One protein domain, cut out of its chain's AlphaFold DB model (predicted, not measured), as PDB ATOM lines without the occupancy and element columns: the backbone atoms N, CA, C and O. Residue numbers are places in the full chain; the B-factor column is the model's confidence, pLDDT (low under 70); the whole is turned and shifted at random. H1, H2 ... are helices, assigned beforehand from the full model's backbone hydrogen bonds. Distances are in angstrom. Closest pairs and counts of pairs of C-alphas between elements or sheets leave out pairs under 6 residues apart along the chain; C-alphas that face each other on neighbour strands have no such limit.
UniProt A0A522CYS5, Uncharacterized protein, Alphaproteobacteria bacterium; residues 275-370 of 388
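What this domain is: This is residues 275 to 370 of the 388 residues of an uncharacterized protein of Alphaproteobacteria bacterium (UniProt A0A522CYS5). A long helical hairpin, H2 and H3 side by side, makes the long axis, and H1 crosses it, packing with residues 282 to 286 on H3 and packing on residues 301 to 309 of H2. H5 lies crosswise at the open end of the hairpin, where H2 begins and H3 ends, and the short H4 is near H5 at that same end. The printed part has 96 residues with five named helices, in the order H1, H2, H3, H4, H5, and no named strand; the class is all helix. The whole is compact, with a radius of gyration of the C-alphas of 14.2 A, and elongated, spanning 46 by 25 by 20 A.

Where its parts are: Residues 275 to 281 come before the first helix. H1, residues 282 to 294, begins at C-alpha 282 (20.677, -45.675, 46.758) and is 18.1 A long from first to last C-alpha. H2, residues 299 to 319, is the longest helix at 30.6 A, from C-alpha 299 (7.671, -49.174, 38.341). H3, residues 324 to 343, measures 28.3 A. H4, residues 346 to 351, measures 8.4 A. H5, residues 359 to 370, measures 16.3 A and ends at C-alpha 370 (4.233, -40.940, 28.779).

How they stand to each other: H2 and H3 touch as a helical hairpin, opposite ways at a shallow tilt of 3 degrees, their closest C-alphas being those of Tyr 313 and Asn 326, 5.4 A apart. H1 touches residues 301 to 309 of H2, with the C-alphas of Ala 290 and Ala 305 closest at 4.8 A, at a steep tilt of 69 degrees, only just short of about perpendicular. With its residues 282 to 286, H1 touches H3 at 72 degrees, only just about perpendicular; the closest C-alphas, of Pro 282 and Met 333, are 5.8 A apart. H5 only just touches H2, with 3 pairs of C-alphas within 8 A, the closest being Pro 299 and Ile 365 at 6.5 A. H5 and H3 touch only at their ends, and only just, with 3 such pairs, the closest being the C-alphas of Ser 342 and Val 368 at 6.1 A. H4 touches no helix but is close to H5, not clearly touching, with the C-alphas of Tyr 346 and Ile 365 7.6 A apart. H4 is apart from H1, H2 and H3. Every O i to N i+4 pair is within hydrogen-bond range in H1, H4 and H5; in H2 it is 16 of 17 and in H3 15 of 16.

The domain as a whole: The two C-alphas farthest apart, of Ala 322 and Ala 359, are 46.5 A apart. The printed part has no cut. The link from H4 to H5 is short, and the other three are tight. Mean pLDDT of the printed part is 87.7; residues 321 to 324 and residue 331 are under 70.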
ATOM      1  N   SER A 275      27.311 -39.089  57.283       75.19
ATOM      2  CA  SER A 275      26.683 -40.133  58.105       75.19
ATOM      3  C   SER A 275      26.355 -41.416  57.330       75.19
ATOM      4  O   SER A 275      26.073 -42.453  57.930       75.19
ATOM      5  N   LEU A 276      26.391 -41.368  55.994       83.50
ATOM      6  CA  LEU A 276      26.026 -42.498  55.142       83.50
ATOM      7  C   LEU A 276      27.148 -43.546  55.085       83.50
ATOM      8  O   LEU A 276      28.329 -43.191  55.140       83.50
ATOM      9  N   PRO A 277      26.821 -44.846  54.927       87.56
ATOM     10  CA  PRO A 277      27.840 -45.868  54.719       87.56
ATOM     11  C   PRO A 277      28.709 -45.543  53.501       87.56
ATOM     12  O   PRO A 277      28.207 -45.168  52.439       87.56
ATOM     13  N   LYS A 278      30.023 -45.738  53.627       90.38
ATOM     14  CA  LYS A 278      30.953 -45.564  52.508       90.38
ATOM     15  C   LYS A 278      30.560 -46.500  51.358       90.38
ATOM     16  O   LYS A 278      30.437 -47.703  51.560       90.38
ATOM     17  N   GLY A 279      30.385 -45.941  50.161       89.12
ATOM     18  CA  GLY A 279      29.984 -46.699  48.971       89.12
ATOM     19  C   GLY A 279      28.487 -47.005  48.877       89.12
ATOM     20  O   GLY A 279      28.082 -47.695  47.946       89.12
ATOM     21  N   TRP A 280      27.656 -46.494  49.794       93.00
ATOM     22  CA  TRP A 280      26.208 -46.633  49.680       93.00
ATOM     23  C   TRP A 280      25.697 -45.911  48.431       93.00
ATOM     24  O   TRP A 280      25.847 -44.696  48.292       93.00
ATOM     25  N   ASN A 281      25.097 -46.675  47.520       93.62
ATOM     26  CA  ASN A 281      24.470 -46.167  46.310       93.62
ATOM     27  C   ASN A 281      22.965 -46.459  46.383       93.62
ATOM     28  O   ASN A 281      22.574 -47.615  46.198       93.62
ATOM     29  N   PRO A 282      22.109 -45.446  46.612       86.38
ATOM     30  CA  PRO A 282      20.677 -45.675  46.758       86.38
ATOM     31  C   PRO A 282      20.041 -46.254  45.491       86.38
ATOM     32  O   PRO A 282      19.066 -46.986  45.595       86.38
ATOM     33  N   THR A 283      20.598 -45.981  44.303       93.69
ATOM     34  CA  THR A 283      20.077 -46.546  43.048       93.69
ATOM     35  C   THR A 283      20.292 -48.052  43.002       93.69
ATOM     36  O   THR A 283      19.341 -48.785  42.754       93.69
ATOM     37  N   SER A 284      21.515 -48.515  43.279       96.44
ATOM     38  CA  SER A 284      21.816 -49.950  43.296       96.44
ATOM     39  C   SER A 284      21.003 -50.668  44.367       96.44
ATOM     40  O   SER A 284      20.369 -51.668  44.062       96.44
ATOM     41  N   VAL A 285      20.930 -50.107  45.580       97.00
ATOM     42  CA  VAL A 285      20.156 -50.693  46.685       97.00
ATOM     43  C   VAL A 285      18.668 -50.813  46.337       97.00
ATOM     44  O   VAL A 285      18.070 -51.859  46.580       97.00
ATOM     45  N   LEU A 286      18.075 -49.777  45.737       94.31
ATOM     46  CA  LEU A 286      16.675 -49.806  45.314       94.31
ATOM     47  C   LEU A 286      16.426 -50.854  44.220       94.31
ATOM     48  O   LEU A 286      15.465 -51.614  44.302       94.31
ATOM     49  N   GLU A 287      17.280 -50.898  43.195       97.62
ATOM     50  CA  GLU A 287      17.152 -51.842  42.079       97.62
ATOM     51  C   GLU A 287      17.387 -53.293  42.508       97.62
ATOM     52  O   GLU A 287      16.672 -54.184  42.053       97.62
ATOM     53  N   ASP A 288      18.352 -53.529  43.398       98.19
ATOM     54  CA  ASP A 288      18.616 -54.844  43.978       98.19
ATOM     55  C   ASP A 288      17.415 -55.328  44.785       98.19
ATOM     56  O   ASP A 288      16.952 -56.445  44.562       98.19
ATOM     57  N   LYS A 289      16.842 -54.468  45.638       97.81
ATOM     58  CA  LYS A 289      15.646 -54.819  46.410       97.81
ATOM     59  C   LYS A 289      14.422 -55.044  45.516       97.81
ATOM     60  O   LYS A 289      13.649 -55.966  45.757       97.81
ATOM     61  N   ALA A 290      14.248 -54.250  44.459       97.31
ATOM     62  CA  ALA A 290      13.165 -54.446  43.491       97.31
ATOM     63  C   ALA A 290      13.287 -55.791  42.769       97.31
ATOM     64  O   ALA A 290      12.300 -56.511  42.605       97.31
ATOM     65  N   PHE A 291      14.510 -56.156  42.385       98.25
ATOM     66  CA  PHE A 291      14.784 -57.439  41.760       98.25
ATOM     67  C   PHE A 291      14.634 -58.614  42.737       98.25
ATOM     68  O   PHE A 291      14.110 -59.650  42.349       98.25
ATOM     69  N   GLU A 292      15.043 -58.466  43.998       98.06
ATOM     70  CA  GLU A 292      14.816 -59.458  45.060       98.06
ATOM     71  C   GLU A 292      13.319 -59.753  45.238       98.06
ATOM     72  O   GLU A 292      12.926 -60.915  45.290       98.06
ATOM     73  N   LEU A 293      12.484 -58.709  45.291       96.00
ATOM     74  CA  LEU A 293      11.050 -58.835  45.567       96.00
ATOM     75  C   LEU A 293      10.231 -59.344  44.375       96.00
ATOM     76  O   LEU A 293       9.211 -60.004  44.577       96.00
ATOM     77  N   GLY A 294      10.629 -59.009  43.145       96.25
ATOM     78  CA  GLY A 294       9.820 -59.281  41.954       96.25
ATOM     79  C   GLY A 294      10.512 -60.062  40.842       96.25
ATOM     80  O   GLY A 294       9.865 -60.350  39.839       96.25
ATOM     81  N   HIS A 295      11.806 -60.369  40.970       97.94
ATOM     82  CA  HIS A 295      12.662 -60.957  39.923       97.94
ATOM     83  C   HIS A 295      12.735 -60.145  38.616       97.94
ATOM     84  O   HIS A 295      13.155 -60.650  37.575       97.94
ATOM     85  N   LYS A 296      12.328 -58.874  38.670       97.94
ATOM     86  CA  LYS A 296      12.387 -57.882  37.592       97.94
ATOM     87  C   LYS A 296      12.308 -56.478  38.178       97.94
ATOM     88  O   LYS A 296      11.769 -56.267  39.265       97.94
ATOM     89  N   ILE A 297      12.830 -55.507  37.446       98.06
ATOM     90  CA  ILE A 297      12.754 -54.087  37.783       98.06
ATOM     91  C   ILE A 297      11.638 -53.471  36.941       98.06
ATOM     92  O   ILE A 297      11.753 -53.381  35.723       98.06
ATOM     93  N   THR A 298      10.558 -53.043  37.577       97.25
ATOM     94  CA  THR A 298       9.420 -52.339  36.969       97.25
ATOM     95  C   THR A 298       9.029 -51.171  37.882       97.25
ATOM     96  O   THR A 298       9.483 -51.135  39.030       97.25
ATOM     97  N   PRO A 299       8.193 -50.210  37.443       91.69
ATOM     98  CA  PRO A 299       7.671 -49.174  38.341       91.69
ATOM     99  C   PRO A 299       7.072 -49.763  39.628       91.69
ATOM    100  O   PRO A 299       7.376 -49.309  40.732       91.69
ATOM    101  N   LYS A 300       6.311 -50.855  39.488       91.50
ATOM    102  CA  LYS A 300       5.672 -51.568  40.594       91.50
ATOM    103  C   LYS A 300       6.678 -52.184  41.564       91.50
ATOM    104  O   LYS A 300       6.545 -51.991  42.772       91.50
ATOM    105  N   THR A 301       7.700 -52.890  41.070       95.88
ATOM    106  CA  THR A 301       8.704 -53.500  41.960       95.88
ATOM    107  C   THR A 301       9.620 -52.455  42.600       95.88
ATOM    108  O   THR A 301      10.038 -52.645  43.738       95.88
ATOM    109  N   LEU A 302       9.859 -51.307  41.950       90.94
ATOM    110  CA  LEU A 302      10.538 -50.158  42.562       90.94
ATOM    111  C   LEU A 302       9.716 -49.527  43.698       90.94
ATOM    112  O   LEU A 302      10.289 -49.173  44.727       90.94
ATOM    113  N   MET A 303       8.391 -49.416  43.554       88.31
ATOM    114  CA  MET A 303       7.504 -48.938  44.626       88.31
ATOM    115  C   MET A 303       7.526 -49.889  45.829       88.31
ATOM    116  O   MET A 303       7.710 -49.458  46.966       88.31
ATOM    117  N   GLN A 304       7.405 -51.195  45.573       87.81
ATOM    118  CA  GLN A 304       7.495 -52.230  46.608       87.81
ATOM    119  C   GLN A 304       8.856 -52.205  47.320       87.81
ATOM    120  O   GLN A 304       8.909 -52.267  48.548       87.81
ATOM    121  N   ALA A 305       9.944 -52.057  46.562       92.56
ATOM    122  CA  ALA A 305      11.295 -51.949  47.094       92.56
ATOM    123  C   ALA A 305      11.494 -50.710  47.963       92.56
ATOM    124  O   ALA A 305      12.049 -50.829  49.053       92.56
ATOM    125  N   ASN A 306      11.011 -49.543  47.522       88.12
ATOM    126  CA  ASN A 306      11.052 -48.332  48.333       88.12
ATOM    127  C   ASN A 306      10.323 -48.565  49.663       88.12
ATOM    128  O   ASN A 306      10.923 -48.374  50.711       88.12
ATOM    129  N   ASN A 307       9.087 -49.076  49.646       81.38
ATOM    130  CA  ASN A 307       8.328 -49.332  50.876       81.38
ATOM    131  C   ASN A 307       9.042 -50.309  51.824       81.38
ATOM    132  O   ASN A 307       9.085 -50.068  53.031       81.38
ATOM    133  N   ALA A 308       9.631 -51.383  51.289       85.69
ATOM    134  CA  ALA A 308      10.397 -52.341  52.082       85.69
ATOM    135  C   ALA A 308      11.640 -51.694  52.716       85.69
ATOM    136  O   ALA A 308      11.860 -51.833  53.917       85.69
ATOM    137  N   LEU A 309      12.413 -50.925  51.942       88.12
ATOM    138  CA  LEU A 309      13.606 -50.230  52.434       88.12
ATOM    139  C   LEU A 309      13.259 -49.147  53.462       88.12
ATOM    140  O   LEU A 309      13.976 -48.993  54.446       88.12
ATOM    141  N   GLN A 310      12.146 -48.429  53.285       82.12
ATOM    142  CA  GLN A 310      11.645 -47.489  54.291       82.12
ATOM    143  C   GLN A 310      11.324 -48.228  55.604       82.12
ATOM    144  O   GLN A 310      11.743 -47.799  56.674       82.12
ATOM    145  N   ALA A 311      10.661 -49.386  55.554       78.25
ATOM    146  CA  ALA A 311      10.406 -50.173  56.762       78.25
ATOM    147  C   ALA A 311      11.706 -50.678  57.425       78.25
ATOM    148  O   ALA A 311      11.854 -50.596  58.646       78.25
ATOM    149  N   GLU A 312      12.675 -51.148  56.634       87.31
ATOM    150  CA  GLU A 312      13.979 -51.614  57.129       87.31
ATOM    151  C   GLU A 312      14.779 -50.489  57.799       87.31
ATOM    152  O   GLU A 312      15.306 -50.667  58.901       87.31
ATOM    153  N   TYR A 313      14.852 -49.313  57.171       84.31
ATOM    154  CA  TYR A 313      15.568 -48.169  57.729       84.31
ATOM    155  C   TYR A 313      14.859 -47.569  58.944       84.31
ATOM    156  O   TYR A 313      15.548 -47.156  59.877       84.31
ATOM    157  N   ALA A 314      13.522 -47.574  58.988       73.62
ATOM    158  CA  ALA A 314      12.769 -47.211  60.189       73.62
ATOM    159  C   ALA A 314      13.132 -48.144  61.354       73.62
ATOM    160  O   ALA A 314      13.591 -47.683  62.397       73.62
ATOM    161  N   ALA A 315      13.063 -49.461  61.137       79.38
ATOM    162  CA  ALA A 315      13.410 -50.447  62.158       79.38
ATOM    163  C   ALA A 315      14.888 -50.371  62.589       79.38
ATOM    164  O   ALA A 315      15.226 -50.636  63.744       79.38
ATOM    165  N   ALA A 316      15.798 -50.022  61.674       81.19
ATOM    166  CA  ALA A 316      17.204 -49.803  61.997       81.19
ATOM    167  C   ALA A 316      17.420 -48.509  62.795       81.19
ATOM    168  O   ALA A 316      18.262 -48.480  63.691       81.19
ATOM    169  N   ARG A 317      16.667 -47.444  62.493       76.12
ATOM    170  CA  ARG A 317      16.673 -46.195  63.261       76.12
ATOM    171  C   ARG A 317      16.183 -46.421  64.685       76.12
ATOM    172  O   ARG A 317      16.795 -45.895  65.604       76.12
ATOM    173  N   ASP A 318      15.150 -47.232  64.887       72.44
ATOM    174  CA  ASP A 318      14.638 -47.520  66.233       72.44
ATOM    175  C   ASP A 318      15.692 -48.187  67.134       72.44
ATOM    176  O   ASP A 318      15.681 -48.004  68.350       72.44
ATOM    177  N   LYS A 319      16.654 -48.907  66.540       80.31
ATOM    178  CA  LYS A 319      17.793 -49.515  67.250       80.31
ATOM    179  C   LYS A 319      18.931 -48.535  67.545       80.31
ATOM    180  O   LYS A 319      19.729 -48.805  68.436       80.31
ATOM    181  N   ASP A 320      19.019 -47.431  66.804       78.00
ATOM    182  CA  ASP A 320      20.027 -46.377  66.984       78.00
ATOM    183  C   ASP A 320      19.418 -44.979  66.730       78.00
ATOM    184  O   ASP A 320      19.685 -44.352  65.698       78.00
ATOM    185  N   PRO A 321      18.564 -44.475  67.646       62.84
ATOM    186  CA  PRO A 321      17.802 -43.243  67.418       62.84
ATOM    187  C   PRO A 321      18.665 -41.978  67.365       62.84
ATOM    188  O   PRO A 321      18.247 -40.972  66.793       62.84
ATOM    189  N   ALA A 322      19.861 -42.018  67.963       61.88
ATOM    190  CA  ALA A 322      20.810 -40.907  67.947       61.88
ATOM    191  C   ALA A 322      21.468 -40.736  66.568       61.88
ATOM    192  O   ALA A 322      21.900 -39.638  66.205       61.88
ATOM    193  N   SER A 323      21.525 -41.810  65.780       68.88
ATOM    194  CA  SER A 323      22.127 -41.800  64.459       68.88
ATOM    195  C   SER A 323      21.179 -41.241  63.404       68.88
ATOM    196  O   SER A 323      20.155 -41.821  63.048       68.88
ATOM    197  N   GLN A 324      21.584 -40.119  62.813       69.12
ATOM    198  CA  GLN A 324      20.881 -39.507  61.683       69.12
ATOM    199  C   GLN A 324      21.008 -40.330  60.391       69.12
ATOM    200  O   GLN A 324      20.285 -40.085  59.427       69.12
ATOM    201  N   LYS A 325      21.913 -41.319  60.354       82.19
ATOM    202  CA  LYS A 325      22.217 -42.121  59.164       82.19
ATOM    203  C   LYS A 325      20.967 -42.743  58.557       82.19
ATOM    204  O   LYS A 325      20.724 -42.571  57.367       82.19
ATOM    205  N   ASN A 326      20.202 -43.485  59.359       78.12
ATOM    206  CA  ASN A 326      19.067 -44.233  58.831       78.12
ATOM    207  C   ASN A 326      18.001 -43.273  58.316       78.12
ATOM    208  O   ASN A 326      17.575 -43.464  57.188       78.12
ATOM    209  N   MET A 327      17.696 -42.186  59.040       74.31
ATOM    210  CA  MET A 327      16.816 -41.106  58.564       74.31
ATOM    211  C   MET A 327      17.259 -40.568  57.194       74.31
ATOM    212  O   MET A 327      16.444 -40.475  56.278       74.31
ATOM    213  N   TRP A 328      18.547 -40.261  57.020       75.12
ATOM    214  CA  TRP A 328      19.065 -39.788  55.734       75.12
ATOM    215  C   TRP A 328      18.968 -40.836  54.629       75.12
ATOM    216  O   TRP A 328      18.665 -40.484  53.490       75.12
ATOM    217  N   MET A 329      19.174 -42.116  54.947       82.50
ATOM    218  CA  MET A 329      18.960 -43.202  53.990       82.50
ATOM    219  C   MET A 329      17.499 -43.261  53.537       82.50
ATOM    220  O   MET A 329      17.263 -43.439  52.349       82.50
ATOM    221  N   MET A 330      16.534 -43.038  54.434       76.94
ATOM    222  CA  MET A 330      15.104 -42.989  54.095       76.94
ATOM    223  C   MET A 330      14.789 -41.844  53.125       76.94
ATOM    224  O   MET A 330      14.188 -42.071  52.077       76.94
ATOM    225  N   ILE A 331      15.259 -40.630  53.438       69.56
ATOM    226  CA  ILE A 331      15.043 -39.426  52.617       69.56
ATOM    227  C   ILE A 331      15.644 -39.613  51.220       69.56
ATOM    228  O   ILE A 331      14.992 -39.387  50.203       69.56
ATOM    229  N   LEU A 332      16.904 -40.053  51.158       77.25
ATOM    230  CA  LEU A 332      17.608 -40.243  49.890       77.25
ATOM    231  C   LEU A 332      17.048 -41.418  49.087       77.25
ATOM    232  O   LEU A 332      17.113 -41.392  47.857       77.25
ATOM    233  N   MET A 333      16.508 -42.441  49.755       85.06
ATOM    234  CA  MET A 333      15.859 -43.568  49.092       85.06
ATOM    235  C   MET A 333      14.575 -43.135  48.390       85.06
ATOM    236  O   MET A 333      14.367 -43.502  47.239       85.06
ATOM    237  N   GLU A 334      13.761 -42.302  49.034       71.94
ATOM    238  CA  GLU A 334      12.529 -41.785  48.440       71.94
ATOM    239  C   GLU A 334      12.802 -40.864  47.242       71.94
ATOM    240  O   GLU A 334      12.241 -41.069  46.164       71.94
ATOM    241  N   ASP A 335      13.740 -39.919  47.378       73.06
ATOM    242  CA  ASP A 335      14.189 -39.073  46.262       73.06
ATOM    243  C   ASP A 335      14.745 -39.917  45.100       73.06
ATOM    244  O   ASP A 335      14.459 -39.665  43.923       73.06
ATOM    245  N   THR A 336      15.506 -40.967  45.425       80.81
ATOM    246  CA  THR A 336      16.005 -41.914  44.426       80.81
ATOM    247  C   THR A 336      14.853 -42.641  43.747       80.81
ATOM    248  O   THR A 336      14.826 -42.687  42.522       80.81
ATOM    249  N   TYR A 337      13.885 -43.160  44.499       84.25
ATOM    250  CA  TYR A 337      12.708 -43.835  43.963       84.25
ATOM    251  C   TYR A 337      11.949 -42.954  42.965       84.25
ATOM    252  O   TYR A 337      11.804 -43.353  41.805       84.25
ATOM    253  N   VAL A 338      11.581 -41.726  43.350       73.75
ATOM    254  CA  VAL A 338      10.872 -40.774  42.474       73.75
ATOM    255  C   VAL A 338      11.652 -40.537  41.174       73.75
ATOM    256  O   VAL A 338      11.094 -40.570  40.071       73.75
ATOM    257  N   LYS A 339      12.979 -40.368  41.264       78.50
ATOM    258  CA  LYS A 339      13.846 -40.197  40.087       78.50
ATOM    259  C   LYS A 339      13.951 -41.463  39.240       78.50
ATOM    260  O   LYS A 339      13.984 -41.361  38.014       78.50
ATOM    261  N   ARG A 340      14.061 -42.644  39.854       86.75
ATOM    262  CA  ARG A 340      14.268 -43.912  39.138       86.75
ATOM    263  C   ARG A 340      13.015 -44.354  38.403       86.75
ATOM    264  O   ARG A 340      13.156 -44.777  37.257       86.75
ATOM    265  N   VAL A 341      11.822 -44.190  38.971       82.94
ATOM    266  CA  VAL A 341      10.575 -44.626  38.319       82.94
ATOM    267  C   VAL A 341      10.435 -44.036  36.907       82.94
ATOM    268  O   VAL A 341      10.182 -44.766  35.949       82.94
ATOM    269  N   SER A 342      10.717 -42.743  36.736       81.12
ATOM    270  CA  SER A 342      10.566 -42.049  35.445       81.12
ATOM    271  C   SER A 342      11.796 -42.097  34.521       81.12
ATOM    272  O   SER A 342      11.675 -41.883  33.306       81.12
ATOM    273  N   ARG A 343      12.996 -42.350  35.065       87.25
ATOM    274  CA  ARG A 343      14.276 -42.257  34.327       87.25
ATOM    275  C   ARG A 343      14.938 -43.598  34.027       87.25
ATOM    276  O   ARG A 343      15.924 -43.617  33.294       87.25
ATOM    277  N   THR A 344      14.441 -44.698  34.586       92.69
ATOM    278  CA  THR A 344      15.034 -46.023  34.372       92.69
ATOM    279  C   THR A 344      14.790 -46.515  32.947       92.69
ATOM    280  O   THR A 344      13.681 -46.452  32.410       92.69
ATOM    281  N   ASP A 345      15.850 -47.031  32.328       96.31
ATOM    282  CA  ASP A 345      15.761 -47.820  31.104       96.31
ATOM    283  C   ASP A 345      15.466 -49.276  31.481       96.31
ATOM    284  O   ASP A 345      16.375 -50.078  31.701       96.31
ATOM    285  N   TYR A 346      14.177 -49.571  31.642       97.00
ATOM    286  CA  TYR A 346      13.694 -50.849  32.157       97.00
ATOM    287  C   TYR A 346      14.122 -52.055  31.314       97.00
ATOM    288  O   TYR A 346      14.496 -53.075  31.890       97.00
ATOM    289  N   ASP A 347      14.137 -51.946  29.984       97.38
ATOM    290  CA  ASP A 347      14.585 -53.040  29.117       97.38
ATOM    291  C   ASP A 347      16.065 -53.351  29.377       97.38
ATOM    292  O   ASP A 347      16.437 -54.502  29.609       97.38
ATOM    293  N   LYS A 348      16.905 -52.310  29.439       97.69
ATOM    294  CA  LYS A 348      18.341 -52.460  29.685       97.69
ATOM    295  C   LYS A 348      18.649 -53.041  31.065       97.69
ATOM    296  O   LYS A 348      19.473 -53.951  31.162       97.69
ATOM    297  N   VAL A 349      18.032 -52.522  32.132       97.56
ATOM    298  CA  VAL A 349      18.340 -52.984  33.502       97.56
ATOM    299  C   VAL A 349      17.858 -54.414  33.754       97.56
ATOM    300  O   VAL A 349      18.537 -55.153  34.460       97.56
ATOM    301  N   ASN A 350      16.739 -54.834  33.152       98.25
ATOM    302  CA  ASN A 350      16.264 -56.216  33.264       98.25
ATOM    303  C   ASN A 350      17.094 -57.176  32.415       98.25
ATOM    304  O   ASN A 350      17.493 -58.224  32.921       98.25
ATOM    305  N   ALA A 351      17.442 -56.797  31.179       97.44
ATOM    306  CA  ALA A 351      18.320 -57.598  30.329       97.44
ATOM    307  C   ALA A 351      19.681 -57.853  30.998       97.44
ATOM    308  O   ALA A 351      20.175 -58.978  30.986       97.44
ATOM    309  N   ALA A 352      20.247 -56.839  31.664       97.81
ATOM    310  CA  ALA A 352      21.491 -56.971  32.426       97.81
ATOM    311  C   ALA A 352      21.396 -57.958  33.606       97.81
ATOM    312  O   ALA A 352      22.421 -58.462  34.061       97.81
ATOM    313  N   ARG A 353      20.184 -58.246  34.094       97.81
ATOM    314  CA  ARG A 353      19.910 -59.198  35.181       97.81
ATOM    315  C   ARG A 353      19.288 -60.513  34.693       97.81
ATOM    316  O   ARG A 353      18.878 -61.328  35.512       97.81
ATOM    317  N   GLY A 354      19.206 -60.725  33.377       97.75
ATOM    318  CA  GLY A 354      18.611 -61.929  32.789       97.75
ATOM    319  C   GLY A 354      17.093 -62.044  32.971       97.75
ATOM    320  O   GLY A 354      16.557 -63.142  32.858       97.75
ATOM    321  N   ALA A 355      16.400 -60.938  33.253       97.88
ATOM    322  CA  ALA A 355      14.947 -60.906  33.386       97.88
ATOM    323  C   ALA A 355      14.270 -60.395  32.111       97.88
ATOM    324  O   ALA A 355      14.779 -59.510  31.420       97.88
ATOM    325  N   SER A 356      13.083 -60.933  31.836       97.06
ATOM    326  CA  SER A 356      12.239 -60.543  30.705       97.06
ATOM    327  C   SER A 356      10.999 -59.803  31.199       97.06
ATOM    328  O   SER A 356      10.368 -60.223  32.166       97.06
ATOM    329  N   LEU A 357      10.635 -58.725  30.503       97.88
ATOM    330  CA  LEU A 357       9.427 -57.946  30.782       97.88
ATOM    331  C   LEU A 357       8.222 -58.531  30.037       97.88
ATOM    332  O   LEU A 357       8.304 -58.809  28.835       97.88
ATOM    333  N   THR A 358       7.101 -58.686  30.740       97.38
ATOM    334  CA  THR A 358       5.816 -59.094  30.155       97.38
ATOM    335  C   THR A 358       5.167 -57.937  29.383       97.38
ATOM    336  O   THR A 358       5.663 -56.810  29.377       97.38
ATOM    337  N   ALA A 359       4.048 -58.207  28.700       96.50
ATOM    338  CA  ALA A 359       3.252 -57.154  28.068       96.50
ATOM    339  C   ALA A 359       2.687 -56.168  29.107       96.50
ATOM    340  O   ALA A 359       2.826 -54.963  28.931       96.50
ATOM    341  N   GLU A 360       2.157 -56.689  30.216       94.69
ATOM    342  CA  GLU A 360       1.660 -55.899  31.352       94.69
ATOM    343  C   GLU A 360       2.757 -54.993  31.934       94.69
ATOM    344  O   GLU A 360       2.551 -53.793  32.083       94.69
ATOM    345  N   ASP A 361       3.973 -55.522  32.145       96.06
ATOM    346  CA  ASP A 361       5.094 -54.707  32.635       96.06
ATOM    347  C   ASP A 361       5.379 -53.521  31.697       96.06
ATOM    348  O   ASP A 361       5.681 -52.410  32.137       96.06
ATOM    349  N   LYS A 362       5.298 -53.754  30.380       96.44
ATOM    350  CA  LYS A 362       5.543 -52.724  29.365       96.44
ATOM    351  C   LYS A 362       4.436 -51.679  29.323       96.44
ATOM    352  O   LYS A 362       4.746 -50.516  29.075       96.44
ATOM    353  N   GLU A 363       3.184 -52.058  29.563       93.38
ATOM    354  CA  GLU A 363       2.072 -51.110  29.680       93.38
ATOM    355  C   GLU A 363       2.302 -50.139  30.845       93.38
ATOM    356  O   GLU A 363       2.284 -48.924  30.631       93.38
ATOM    357  N   ASP A 364       2.659 -50.653  32.025       88.94
ATOM    358  CA  ASP A 364       2.998 -49.839  33.201       88.94
ATOM    359  C   ASP A 364       4.185 -48.903  32.934       88.94
ATOM    360  O   ASP A 364       4.157 -47.706  33.245       88.94
ATOM    361  N   ILE A 365       5.248 -49.432  32.320       93.75
ATOM    362  CA  ILE A 365       6.434 -48.649  31.952       93.75
ATOM    363  C   ILE A 365       6.067 -47.531  30.972       93.75
ATOM    364  O   ILE A 365       6.552 -46.402  31.106       93.75
ATOM    365  N   ASN A 366       5.231 -47.828  29.979       92.56
ATOM    366  CA  ASN A 366       4.806 -46.856  28.979       92.56
ATOM    367  C   ASN A 366       3.942 -45.760  29.597       92.56
ATOM    368  O   ASN A 366       4.148 -44.592  29.270       92.56
ATOM    369  N   PHE A 367       3.047 -46.105  30.526       88.44
ATOM    370  CA  PHE A 367       2.255 -45.134  31.276       88.44
ATOM    371  C   PHE A 367       3.154 -44.109  31.986       88.44
ATOM    372  O   PHE A 367       3.033 -42.905  31.750       88.44
ATOM    373  N   VAL A 368       4.129 -44.582  32.767       84.75
ATOM    374  CA  VAL A 368       5.077 -43.723  33.501       84.75
ATOM    375  C   VAL A 368       5.976 -42.908  32.560       84.75
ATOM    376  O   VAL A 368       6.330 -41.763  32.842       84.75
ATOM    377  N   LYS A 369       6.384 -43.473  31.417       86.31
ATOM    378  CA  LYS A 369       7.207 -42.748  30.435       86.31
ATOM    379  C   LYS A 369       6.410 -41.681  29.677       86.31
ATOM    380  O   LYS A 369       7.008 -40.681  29.274       86.31
ATOM    381  N   ALA A 370       5.110 -41.877  29.476       83.38
ATOM    382  CA  ALA A 370       4.233 -40.940  28.779       83.38
ATOM    383  C   ALA A 370       3.827 -39.743  29.655       83.38
ATOM    384  O   ALA A 370       3.659 -38.638  29.140       83.38
TER     385      ALA A 370